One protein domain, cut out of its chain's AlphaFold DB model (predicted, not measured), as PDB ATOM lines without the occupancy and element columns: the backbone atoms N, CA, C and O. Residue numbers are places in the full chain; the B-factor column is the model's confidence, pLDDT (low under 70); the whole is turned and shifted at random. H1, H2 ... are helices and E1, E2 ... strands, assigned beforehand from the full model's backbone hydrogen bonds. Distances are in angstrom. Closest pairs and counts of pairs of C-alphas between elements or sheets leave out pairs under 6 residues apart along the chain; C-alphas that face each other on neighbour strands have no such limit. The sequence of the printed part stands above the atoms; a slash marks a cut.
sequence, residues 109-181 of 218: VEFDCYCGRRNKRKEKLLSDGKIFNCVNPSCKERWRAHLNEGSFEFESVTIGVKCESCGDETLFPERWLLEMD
ATOM      1  N   VAL A 109       5.497  -6.603  47.582       89.44
ATOM      2  CA  VAL A 109       4.199  -6.043  47.924       89.44
ATOM      3  C   VAL A 109       3.474  -7.026  48.827       89.44
ATOM      4  O   VAL A 109       3.534  -8.250  48.637       89.44
ATOM      5  N   GLU A 110       2.815  -6.478  49.839       92.94
ATOM      6  CA  GLU A 110       2.082  -7.235  50.842       92.94
ATOM      7  C   GLU A 110       0.652  -6.716  50.939       92.94
ATOM      8  O   GLU A 110       0.416  -5.515  50.848       92.94
ATOM      9  N   PHE A 111      -0.300  -7.623  51.136       93.19
ATOM     10  CA  PHE A 111      -1.694  -7.272  51.393       93.19
ATOM     11  C   PHE A 111      -2.375  -8.366  52.218       93.19
ATOM     12  O   PHE A 111      -1.974  -9.536  52.181       93.19
ATOM     13  N   ASP A 112      -3.419  -7.999  52.953       95.75
ATOM     14  CA  ASP A 112      -4.174  -8.934  53.780       95.75
ATOM     15  C   ASP A 112      -5.371  -9.502  53.000       95.75
ATOM     16  O   ASP A 112      -6.140  -8.787  52.364       95.75
ATOM     17  N   CYS A 113      -5.506 -10.827  53.015       95.56
ATOM     18  CA  CYS A 113      -6.645 -11.533  52.434       95.56
ATOM     19  C   CYS A 113      -7.860 -11.473  53.370       95.56
ATOM     20  O   CYS A 113      -7.686 -11.459  54.589       95.56
ATOM     21  N   TYR A 114      -9.076 -11.631  52.840       93.44
ATOM     22  CA  TYR A 114     -10.295 -11.765  53.653       93.44
ATOM     23  C   TYR A 114     -10.272 -12.945  54.635       93.44
ATOM     24  O   TYR A 114     -10.924 -12.898  55.672       93.44
ATOM     25  N   CYS A 115      -9.467 -13.983  54.381       92.62
ATOM     26  CA  CYS A 115      -9.259 -15.073  55.343       92.62
ATOM     27  C   CYS A 115      -8.292 -14.726  56.498       92.62
ATOM     28  O   CYS A 115      -7.892 -15.617  57.245       92.62
ATOM     29  N   GLY A 116      -7.857 -13.464  56.612       93.81
ATOM     30  CA  GLY A 116      -6.952 -12.966  57.654       93.81
ATOM     31  C   GLY A 116      -5.471 -13.283  57.426       93.81
ATOM     32  O   GLY A 116      -4.639 -13.062  58.302       93.81
ATOM     33  N   ARG A 117      -5.112 -13.844  56.265       93.75
ATOM     34  CA  ARG A 117      -3.726 -14.208  55.939       93.75
ATOM     35  C   ARG A 117      -3.060 -13.127  55.104       93.75
ATOM     36  O   ARG A 117      -3.607 -12.713  54.085       93.75
ATOM     37  N   ARG A 118      -1.837 -12.764  55.486       93.88
ATOM     38  CA  ARG A 118      -0.999 -11.835  54.730       93.88
ATOM     39  C   ARG A 118      -0.369 -12.515  53.522       93.88
ATOM     40  O   ARG A 118       0.400 -13.467  53.665       93.88
ATOM     41  N   ASN A 119      -0.678 -12.023  52.332       90.62
ATOM     42  CA  ASN A 119      -0.028 -12.434  51.097       90.62
ATOM     43  C   ASN A 119       1.218 -11.583  50.873       90.62
ATOM     44  O   ASN A 119       1.141 -10.361  50.927       90.62
ATOM     45  N   LYS A 120       2.342 -12.231  50.559       91.31
ATOM     46  CA  LYS A 120       3.580 -11.565  50.142       91.31
ATOM     47  C   LYS A 120       3.928 -11.986  48.723       91.31
ATOM     48  O   LYS A 120       3.945 -13.185  48.415       91.31
ATOM     49  N   ARG A 121       4.181 -11.021  47.844       88.19
ATOM     50  CA  ARG A 121       4.511 -11.262  46.433       88.19
ATOM     51  C   ARG A 121       5.701 -10.404  46.024       88.19
ATOM     52  O   ARG A 121       5.831  -9.266  46.451       88.19
ATOM     53  N   LYS A 122       6.574 -10.958  45.181       85.81
ATOM     54  CA  LYS A 122       7.656 -10.186  44.558       85.81
ATOM     55  C   LYS A 122       7.077  -9.343  43.435       85.81
ATOM     56  O   LYS A 122       6.432  -9.909  42.553       85.81
ATOM     57  N   GLU A 123       7.387  -8.053  43.411       86.19
ATOM     58  CA  GLU A 123       6.915  -7.137  42.361       86.19
ATOM     59  C   GLU A 123       7.319  -7.611  40.966       86.19
ATOM     60  O   GLU A 123       6.496  -7.650  40.063       86.19
ATOM     61  N   LYS A 124       8.552  -8.110  40.806       84.19
ATOM     62  CA  LYS A 124       9.058  -8.644  39.526       84.19
ATOM     63  C   LYS A 124       8.266  -9.836  38.976       84.19
ATOM     64  O   LYS A 124       8.425 -10.189  37.814       84.19
ATOM     65  N   LEU A 125       7.498 -10.522  39.825       84.44
ATOM     66  CA  LEU A 125       6.649 -11.643  39.423       84.44
ATOM     67  C   LEU A 125       5.196 -11.216  39.223       84.44
ATOM     68  O   LEU A 125       4.376 -12.068  38.881       84.44
ATOM     69  N   LEU A 126       4.861  -9.952  39.455       89.31
ATOM     70  CA  LEU A 126       3.552  -9.394  39.177       89.31
ATOM     71  C   LEU A 126       3.584  -8.671  37.833       89.31
ATOM     72  O   LEU A 126       4.589  -8.098  37.424       89.31
ATOM     73  N   SER A 127       2.466  -8.752  37.133       91.69
ATOM     74  CA  SER A 127       2.185  -7.999  35.921       91.69
ATOM     75  C   SER A 127       0.730  -7.566  35.995       91.69
ATOM     76  O   SER A 127      -0.061  -8.204  36.698       91.69
ATOM     77  N   ASP A 128       0.386  -6.509  35.273       94.06
ATOM     78  CA  ASP A 128      -0.994  -6.049  35.194       94.06
ATOM     79  C   ASP A 128      -1.928  -7.174  34.704       94.06
ATOM     80  O   ASP A 128      -1.549  -7.995  33.859       94.06
ATOM     81  N   GLY A 129      -3.099  -7.296  35.328       93.44
ATOM     82  CA  GLY A 129      -4.077  -8.359  35.086       93.44
ATOM     83  C   GLY A 129      -3.711  -9.750  35.626       93.44
ATOM     84  O   GLY A 129      -4.505 -10.689  35.494       93.44
ATOM     85  N   LYS A 130      -2.539  -9.941  36.249       94.19
ATOM     86  CA  LYS A 130      -2.111 -11.264  36.731       94.19
ATOM     87  C   LYS A 130      -2.985 -11.755  37.879       94.19
ATOM     88  O   LYS A 130      -3.095 -11.094  38.908       94.19
ATOM     89  N   ILE A 131      -3.515 -12.973  37.745       94.19
ATOM     90  CA  ILE A 131      -4.316 -13.626  38.787       94.19
ATOM     91  C   ILE A 131      -3.472 -14.631  39.574       94.19
ATOM     92  O   ILE A 131      -2.757 -15.453  38.998       94.19
ATOM     93  N   PHE A 132      -3.594 -14.617  40.899       92.75
ATOM     94  CA  PHE A 132      -2.945 -15.578  41.788       92.75
ATOM     95  C   PHE A 132      -3.829 -15.929  42.991       92.75
ATOM     96  O   PHE A 132      -4.764 -15.215  43.338       92.75
ATOM     97  N   ASN A 133      -3.538 -17.058  43.636       93.81
ATOM     98  CA  ASN A 133      -4.308 -17.537  44.786       93.81
ATOM     99  C   ASN A 133      -3.810 -16.907  46.092       93.81
ATOM    100  O   ASN A 133      -2.634 -16.533  46.200       93.81
ATOM    101  N   CYS A 134      -4.673 -16.871  47.107       93.88
ATOM    102  CA  CYS A 134      -4.238 -16.667  48.486       93.88
ATOM    103  C   CYS A 134      -3.144 -17.683  48.879       93.88
ATOM    104  O   CYS A 134      -3.138 -18.826  48.421       93.88
ATOM    105  N   VAL A 135      -2.215 -17.272  49.745       90.06
ATOM    106  CA  VAL A 135      -1.163 -18.138  50.308       90.06
ATOM    107  C   VAL A 135      -1.721 -19.285  51.159       90.06
ATOM    108  O   VAL A 135      -1.078 -20.323  51.283       90.06
ATOM    109  N   ASN A 136      -2.914 -19.121  51.735       90.19
ATOM    110  CA  ASN A 136      -3.588 -20.189  52.461       90.19
ATOM    111  C   ASN A 136      -4.223 -21.180  51.472       90.19
ATOM    112  O   ASN A 136      -5.174 -20.797  50.789       90.19
ATOM    113  N   PRO A 137      -3.773 -22.447  51.421       88.00
ATOM    114  CA  PRO A 137      -4.270 -23.424  50.451       88.00
ATOM    115  C   PRO A 137      -5.753 -23.771  50.636       88.00
ATOM    116  O   PRO A 137      -6.410 -24.177  49.679       88.00
ATOM    117  N   SER A 138      -6.298 -23.594  51.843       89.94
ATOM    118  CA  SER A 138      -7.717 -23.828  52.131       89.94
ATOM    119  C   SER A 138      -8.609 -22.642  51.746       89.94
ATOM    120  O   SER A 138      -9.826 -22.788  51.678       89.94
ATOM    121  N   CYS A 139      -8.028 -21.467  51.493       92.31
ATOM    122  CA  CYS A 139      -8.769 -20.271  51.116       92.31
ATOM    123  C   CYS A 139      -9.109 -20.294  49.618       92.31
ATOM    124  O   CYS A 139      -8.261 -20.602  48.780       92.31
ATOM    125  N   LYS A 140     -10.353 -19.945  49.278       93.62
ATOM    126  CA  LYS A 140     -10.840 -19.914  47.889       93.62
ATOM    127  C   LYS A 140     -10.610 -18.571  47.191       93.62
ATOM    128  O   LYS A 140     -10.853 -18.464  45.994       93.62
ATOM    129  N   GLU A 141     -10.096 -17.573  47.907       94.44
ATOM    130  CA  GLU A 141      -9.827 -16.248  47.353       94.44
ATOM    131  C   GLU A 141      -8.730 -16.279  46.287       94.44
ATOM    132  O   GLU A 141      -7.637 -16.838  46.473       94.44
ATOM    133  N   ARG A 142      -9.024 -15.599  45.182       94.88
ATOM    134  CA  ARG A 142      -8.095 -15.302  44.095       94.88
ATOM    135  C   ARG A 142      -8.017 -13.793  43.946       94.88
ATOM    136  O   ARG A 142      -9.009 -13.108  44.139       94.88
ATOM    137  N   TRP A 143      -6.848 -13.298  43.577       95.88
ATOM    138  CA  TRP A 143      -6.570 -11.872  43.488       95.88
ATOM    139  C   TRP A 143      -6.011 -11.541  42.116       95.88
ATOM    140  O   TRP A 143      -5.136 -12.261  41.627       95.88
ATOM    141  N   ARG A 144      -6.515 -10.468  41.511       96.12
ATOM    142  CA  ARG A 144      -5.987  -9.855  40.296       96.12
ATOM    143  C   ARG A 144      -5.133  -8.657  40.694       96.12
ATOM    144  O   ARG A 144      -5.582  -7.818  41.469       96.12
ATOM    145  N   ALA A 145      -3.902  -8.615  40.197       96.25
ATOM    146  CA  ALA A 145      -3.032  -7.454  40.340       96.25
ATOM    147  C   ALA A 145      -3.351  -6.421  39.257       96.25
ATOM    148  O   ALA A 145      -3.430  -6.790  38.084       96.25
ATOM    149  N   HIS A 146      -3.460  -5.160  39.658       95.56
ATOM    150  CA  HIS A 146      -3.569  -4.000  38.776       95.56
ATOM    151  C   HIS A 146      -2.369  -3.086  39.008       95.56
ATOM    152  O   HIS A 146      -2.018  -2.823  40.159       95.56
ATOM    153  N   LEU A 147      -1.696  -2.649  37.944       92.81
ATOM    154  CA  LEU A 147      -0.558  -1.729  38.048       92.81
ATOM    155  C   LEU A 147      -1.035  -0.282  37.862       92.81
ATOM    156  O   LEU A 147      -1.227   0.162  36.733       92.81
ATOM    157  N   ASN A 148      -1.147   0.463  38.962       89.50
ATOM    158  CA  ASN A 148      -1.605   1.852  38.990       89.50
ATOM    159  C   ASN A 148      -0.478   2.776  39.473       89.50
ATOM    160  O   ASN A 148       0.033   2.627  40.583       89.50
ATOM    161  N   GLU A 149      -0.054   3.708  38.612       85.75
ATOM    162  CA  GLU A 149       0.977   4.726  38.905       85.75
ATOM    163  C   GLU A 149       2.283   4.167  39.512       85.75
ATOM    164  O   GLU A 149       2.950   4.801  40.325       85.75
ATOM    165  N   GLY A 150       2.677   2.954  39.108       82.81
ATOM    166  CA  GLY A 150       3.893   2.293  39.601       82.81
ATOM    167  C   GLY A 150       3.723   1.526  40.917       82.81
ATOM    168  O   GLY A 150       4.698   0.969  41.417       82.81
ATOM    169  N   SER A 151       2.502   1.441  41.448       87.50
ATOM    170  CA  SER A 151       2.138   0.606  42.593       87.50
ATOM    171  C   SER A 151       1.152  -0.494  42.187       87.50
ATOM    172  O   SER A 151       0.441  -0.371  41.190       87.50
ATOM    173  N   PHE A 152       1.135  -1.600  42.934       92.06
ATOM    174  CA  PHE A 152       0.187  -2.687  42.692       92.06
ATOM    175  C   PHE A 152      -1.020  -2.575  43.619       92.06
ATOM    176  O   PHE A 152      -0.869  -2.594  44.840       92.06
ATOM    177  N   GLU A 153      -2.205  -2.572  43.023       93.94
ATOM    178  CA  GLU A 153      -3.477  -2.761  43.711       93.94
ATOM    179  C   GLU A 153      -3.988  -4.186  43.489       93.94
ATOM    180  O   GLU A 153      -3.682  -4.834  42.482       93.94
ATOM    181  N   PHE A 154      -4.757  -4.700  44.450       95.25
ATOM    182  CA  PHE A 154      -5.247  -6.074  44.426       95.25
ATOM    183  C   PHE A 154      -6.763  -6.112  44.535       95.25
ATOM    184  O   PHE A 154      -7.342  -5.676  45.526       95.25
ATOM    185  N   GLU A 155      -7.391  -6.710  43.533       95.00
ATOM    186  CA  GLU A 155      -8.834  -6.904  43.468       95.00
ATOM    187  C   GLU A 155      -9.161  -8.392  43.649       95.00
ATOM    188  O   GLU A 155      -8.533  -9.247  43.016       95.00
ATOM    189  N   SER A 156     -10.133  -8.726  44.504       94.88
ATOM    190  CA  SER A 156     -10.599 -10.116  44.612       94.88
ATOM    191  C   SER A 156     -11.380 -10.508  43.356       94.88
ATOM    192  O   SER A 156     -12.266  -9.790  42.894       94.88
ATOM    193  N   VAL A 157     -11.057 -11.675  42.802       95.44
ATOM    194  CA  VAL A 157     -11.748 -12.241  41.644       95.44
ATOM    195  C   VAL A 157     -13.008 -12.945  42.131       95.44
ATOM    196  O   VAL A 157     -12.962 -14.060  42.667       95.44
ATOM    197  N   THR A 158     -14.140 -12.279  41.924       94.94
ATOM    198  CA  THR A 158     -15.454 -12.730  42.375       94.94
ATOM    199  C   THR A 158     -16.413 -12.954  41.209       94.94
ATOM    200  O   THR A 158     -16.210 -12.460  40.101       94.94
ATOM    201  N   ILE A 159     -17.458 -13.739  41.465       91.81
ATOM    202  CA  ILE A 159     -18.620 -13.915  40.599       91.81
ATOM    203  C   ILE A 159     -19.833 -13.382  41.354       91.81
ATOM    204  O   ILE A 159     -20.097 -13.802  42.482       91.81
ATOM    205  N   GLY A 160     -20.576 -12.481  40.716       92.12
ATOM    206  CA  GLY A 160     -21.861 -12.009  41.207       92.12
ATOM    207  C   GLY A 160     -22.979 -12.997  40.900       92.12
ATOM    208  O   GLY A 160     -23.138 -13.452  39.767       92.12
ATOM    209  N   VAL A 161     -23.754 -13.344  41.924       92.94
ATOM    210  CA  VAL A 161     -24.970 -14.148  41.797       92.94
ATOM    211  C   VAL A 161     -26.136 -13.330  42.329       92.94
ATOM    212  O   VAL A 161     -26.149 -12.930  43.494       92.94
ATOM    213  N   LYS A 162     -27.122 -13.076  41.469       95.69
ATOM    214  CA  LYS A 162     -28.327 -12.325  41.829       95.69
ATOM    215  C   LYS A 162     -29.289 -13.195  42.624       95.69
ATOM    216  O   LYS A 162     -29.517 -14.351  42.272       95.69
ATOM    217  N   CYS A 163     -29.868 -12.625  43.672       95.69
ATOM    218  CA  CYS A 163     -30.953 -13.251  44.405       95.69
ATOM    219  C   CYS A 163     -32.215 -13.304  43.539       95.69
ATOM    220  O   CYS A 163     -32.608 -12.301  42.950       95.69
ATOM    221  N   GLU A 164     -32.883 -14.455  43.521       96.00
ATOM    222  CA  GLU A 164     -34.135 -14.643  42.783       96.00
ATOM    223  C   GLU A 164     -35.277 -13.773  43.334       96.00
ATOM    224  O   GLU A 164     -36.114 -13.293  42.577       96.00
ATOM    225  N   SER A 165     -35.295 -13.527  44.650       96.31
ATOM    226  CA  SER A 165     -36.388 -12.804  45.304       96.31
ATOM    227  C   SER A 165     -36.244 -11.281  45.256       96.31
ATOM    228  O   SER A 165     -37.211 -10.606  44.913       96.31
ATOM    229  N   CYS A 166     -35.082 -10.725  45.619       96.31
ATOM    230  CA  CYS A 166     -34.889  -9.266  45.679       96.31
ATOM    231  C   CYS A 166     -34.024  -8.699  44.545       96.31
ATOM    232  O   CYS A 166     -33.952  -7.484  44.395       96.31
ATOM    233  N   GLY A 167     -33.364  -9.546  43.747       95.19
ATOM    234  CA  GLY A 167     -32.457  -9.112  42.682       95.19
ATOM    235  C   GLY A 167     -31.070  -8.662  43.152       95.19
ATOM    236  O   GLY A 167     -30.200  -8.457  42.304       95.19
ATOM    237  N   ASP A 168     -30.839  -8.547  44.466       95.44
ATOM    238  CA  ASP A 168     -29.544  -8.139  45.019       95.44
ATOM    239  C   ASP A 168     -28.439  -9.122  44.635       95.44
ATOM    240  O   ASP A 168     -28.606 -10.343  44.694       95.44
ATOM    241  N   GLU A 169     -27.279  -8.583  44.276       95.19
ATOM    242  CA  GLU A 169     -26.122  -9.372  43.884       95.19
ATOM    243  C   GLU A 169     -25.260  -9.733  45.096       95.19
ATOM    244  O   GLU A 169     -24.843  -8.879  45.880       95.19
ATOM    245  N   THR A 170     -24.981 -11.025  45.245       93.06
ATOM    246  CA  THR A 170     -24.030 -11.549  46.226       93.06
ATOM    247  C   THR A 170     -22.753 -11.953  45.503       93.06
ATOM    248  O   THR A 170     -22.795 -12.730  44.551       93.06
ATOM    249  N   LEU A 171     -21.618 -11.415  45.946       92.75
ATOM    250  CA  LEU A 171     -20.308 -11.714  45.372       92.75
ATOM    251  C   LEU A 171     -19.706 -12.943  46.055       92.75
ATOM    252  O   LEU A 171     -19.521 -12.958  47.272       92.75
ATOM    253  N   PHE A 172     -19.360 -13.952  45.262       92.06
ATOM    254  CA  PHE A 172     -18.687 -15.165  45.720       92.06
ATOM    255  C   PHE A 172     -17.275 -15.248  45.143       92.06
ATOM    256  O   PHE A 172     -17.076 -14.855  43.994       92.06
ATOM    257  N   PRO A 173     -16.289 -15.812  45.864       93.06
ATOM    258  CA  PRO A 173     -14.982 -16.097  45.280       93.06
ATOM    259  C   PRO A 173     -15.145 -17.018  44.071       93.06
ATOM    260  O   PRO A 173     -15.761 -18.075  44.184       93.06
ATOM    261  N   GLU A 174     -14.565 -16.671  42.924       91.31
ATOM    262  CA  GLU A 174     -14.752 -17.421  41.667       91.31
ATOM    263  C   GLU A 174     -14.454 -18.925  41.826       91.31
ATOM    264  O   GLU A 174     -15.147 -19.795  41.294       91.31
ATOM    265  N   ARG A 175     -13.436 -19.246  42.630       90.50
ATOM    266  CA  ARG A 175     -13.001 -20.620  42.883       90.50
ATOM    267  C   ARG A 175     -14.047 -21.467  43.609       90.50
ATOM    268  O   ARG A 175     -14.031 -22.679  43.435       90.50
ATOM    269  N   TRP A 176     -14.947 -20.857  44.385       89.44
ATOM    270  CA  TRP A 176     -16.070 -21.573  44.992       89.44
ATOM    271  C   TRP A 176     -16.925 -22.247  43.916       89.44
ATOM    272  O   TRP A 176     -17.193 -23.437  44.025       89.44
ATOM    273  N   LEU A 177     -17.245 -21.526  42.834       84.94
ATOM    274  CA  LEU A 177     -18.012 -22.066  41.711       84.94
ATOM    275  C   LEU A 177     -17.195 -23.073  40.886       84.94
ATOM    276  O   LEU A 177     -17.727 -24.095  40.460       84.94
ATOM    277  N   LEU A 178     -15.905 -22.801  40.652       85.56
ATOM    278  CA  LEU A 178     -15.037 -23.667  39.836       85.56
ATOM    279  C   LEU A 178     -14.723 -25.023  40.484       85.56
ATOM    280  O   LEU A 178     -14.386 -25.969  39.775       85.56
ATOM    281  N   GLU A 179     -14.795 -25.111  41.809       88.38
ATOM    282  CA  GLU A 179     -14.582 -26.355  42.553       88.38
ATOM    283  C   GLU A 179     -15.874 -27.118  42.855       88.38
ATOM    284  O   GLU A 179     -15.809 -28.197  43.445       88.38
ATOM    285  N   MET A 180     -17.037 -26.596  42.457       89.44
ATOM    286  CA  MET A 180     -18.280 -27.354  42.559       89.44
ATOM    287  C   MET A 180     -18.213 -28.611  41.693       89.44
ATOM    288  O   MET A 180     -17.705 -28.599  40.567       89.44
ATOM    289  N   ASP A 181     -18.809 -29.691  42.198       88.50
ATOM    290  CA  ASP A 181     -19.013 -30.894  41.405       88.50
ATOM    291  C   ASP A 181     -19.792 -30.571  40.127       88.50
ATOM    292  O   ASP A 181     -20.685 -29.716  40.090       88.50
TER     293      ASP A 181
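AT A GLANCE: This is residues 109 to 181 of the 218 residues of an uncharacterized protein of Mesorhizobium sp. STM 4661 (UniProt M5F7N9). The model has two unequal lobes set along one long axis: a larger one with the three-stranded sheet E3, E4, E5 and the small hairpin E1 and E2 beside its E5 edge, and a smaller one with the hairpin E6 and E7 and the short helix H1 at its base. E5 runs on into E6 from one lobe to the other, and the tip of the second hairpin makes one end of the length. The printed part has 73 residues, with seven named strands followed by one named helix, and its class is mostly strand. The three sheets, ordered E3 - E4 - E5, E1 - E2 and E6 - E7, are each antiparallel. The whole is loose, with a radius of gyration of the C-alphas of 14.0 A, and elongated, spanning 45 by 28 by 21 A.

IN THESE COORDINATES: In the largest sheet, E3 is residues 131 to 133, 7.2 A long, E4 is residues 142 to 148, 19.0 A, and E5 is residues 151 to 156, 16.8 A. C-alpha 142, where E4 begins, is at (-8.095, -15.302, 44.095). E1, residues 109 to 112, is 10.6 A long and begins at C-alpha 109 at (4.199, -6.043, 47.924); E2, residues 118 to 122, is 13.5 A. E6, residues 158 to 162, is 12.9 A long, and E7, residues 169 to 173, is 13.1 A. H1, residues 174 to 178, is 6.5 A long and ends at C-alpha 178 at (-15.037, -23.667, 39.836).

HOW THE PARTS SIT: E3, E4 and E5 form a meander, each strand the antiparallel neighbour of the one before, with E3 and E5 as edge strands. E3 and E4 are a hairpin at 137 degrees, with N 132 and O 143 within hydrogen-bond range at 2.9 A. E4 and E5 are a hairpin at 149 degrees, with N 144 and O 155 at 2.8 A. In the hairpin of E1 and E2, at 162 degrees, N 119 and O 111 are 2.8 A apart. The closest C-alphas of E1 and E5 are those of Val 109 and Phe 152, 7.4 A apart; E2 and E5 are apart. E5 runs on into E6 across one residue, at 39 degrees, and the two meet only through their link. E6 and E7 are a hairpin at 149 degrees, with N 159 and O 172 at 2.8 A. The closest C-alphas of E4 and E7 are those of Arg 142 and Pro 173, 7.0 A apart. H1 is only just not on the sheet of E3, E4 and E5, with 4 pairs of C-alphas within 10 A. In H1 every O i to N i+4 pair is within hydrogen-bond range.

THE WHOLE: The two C-alphas farthest apart are those of Lys 124 and Ser 165, 46.0 A. The printed part has no cut, and no link is long. The mean pLDDT of the printed part is 92.1, and no printed residue is under 70.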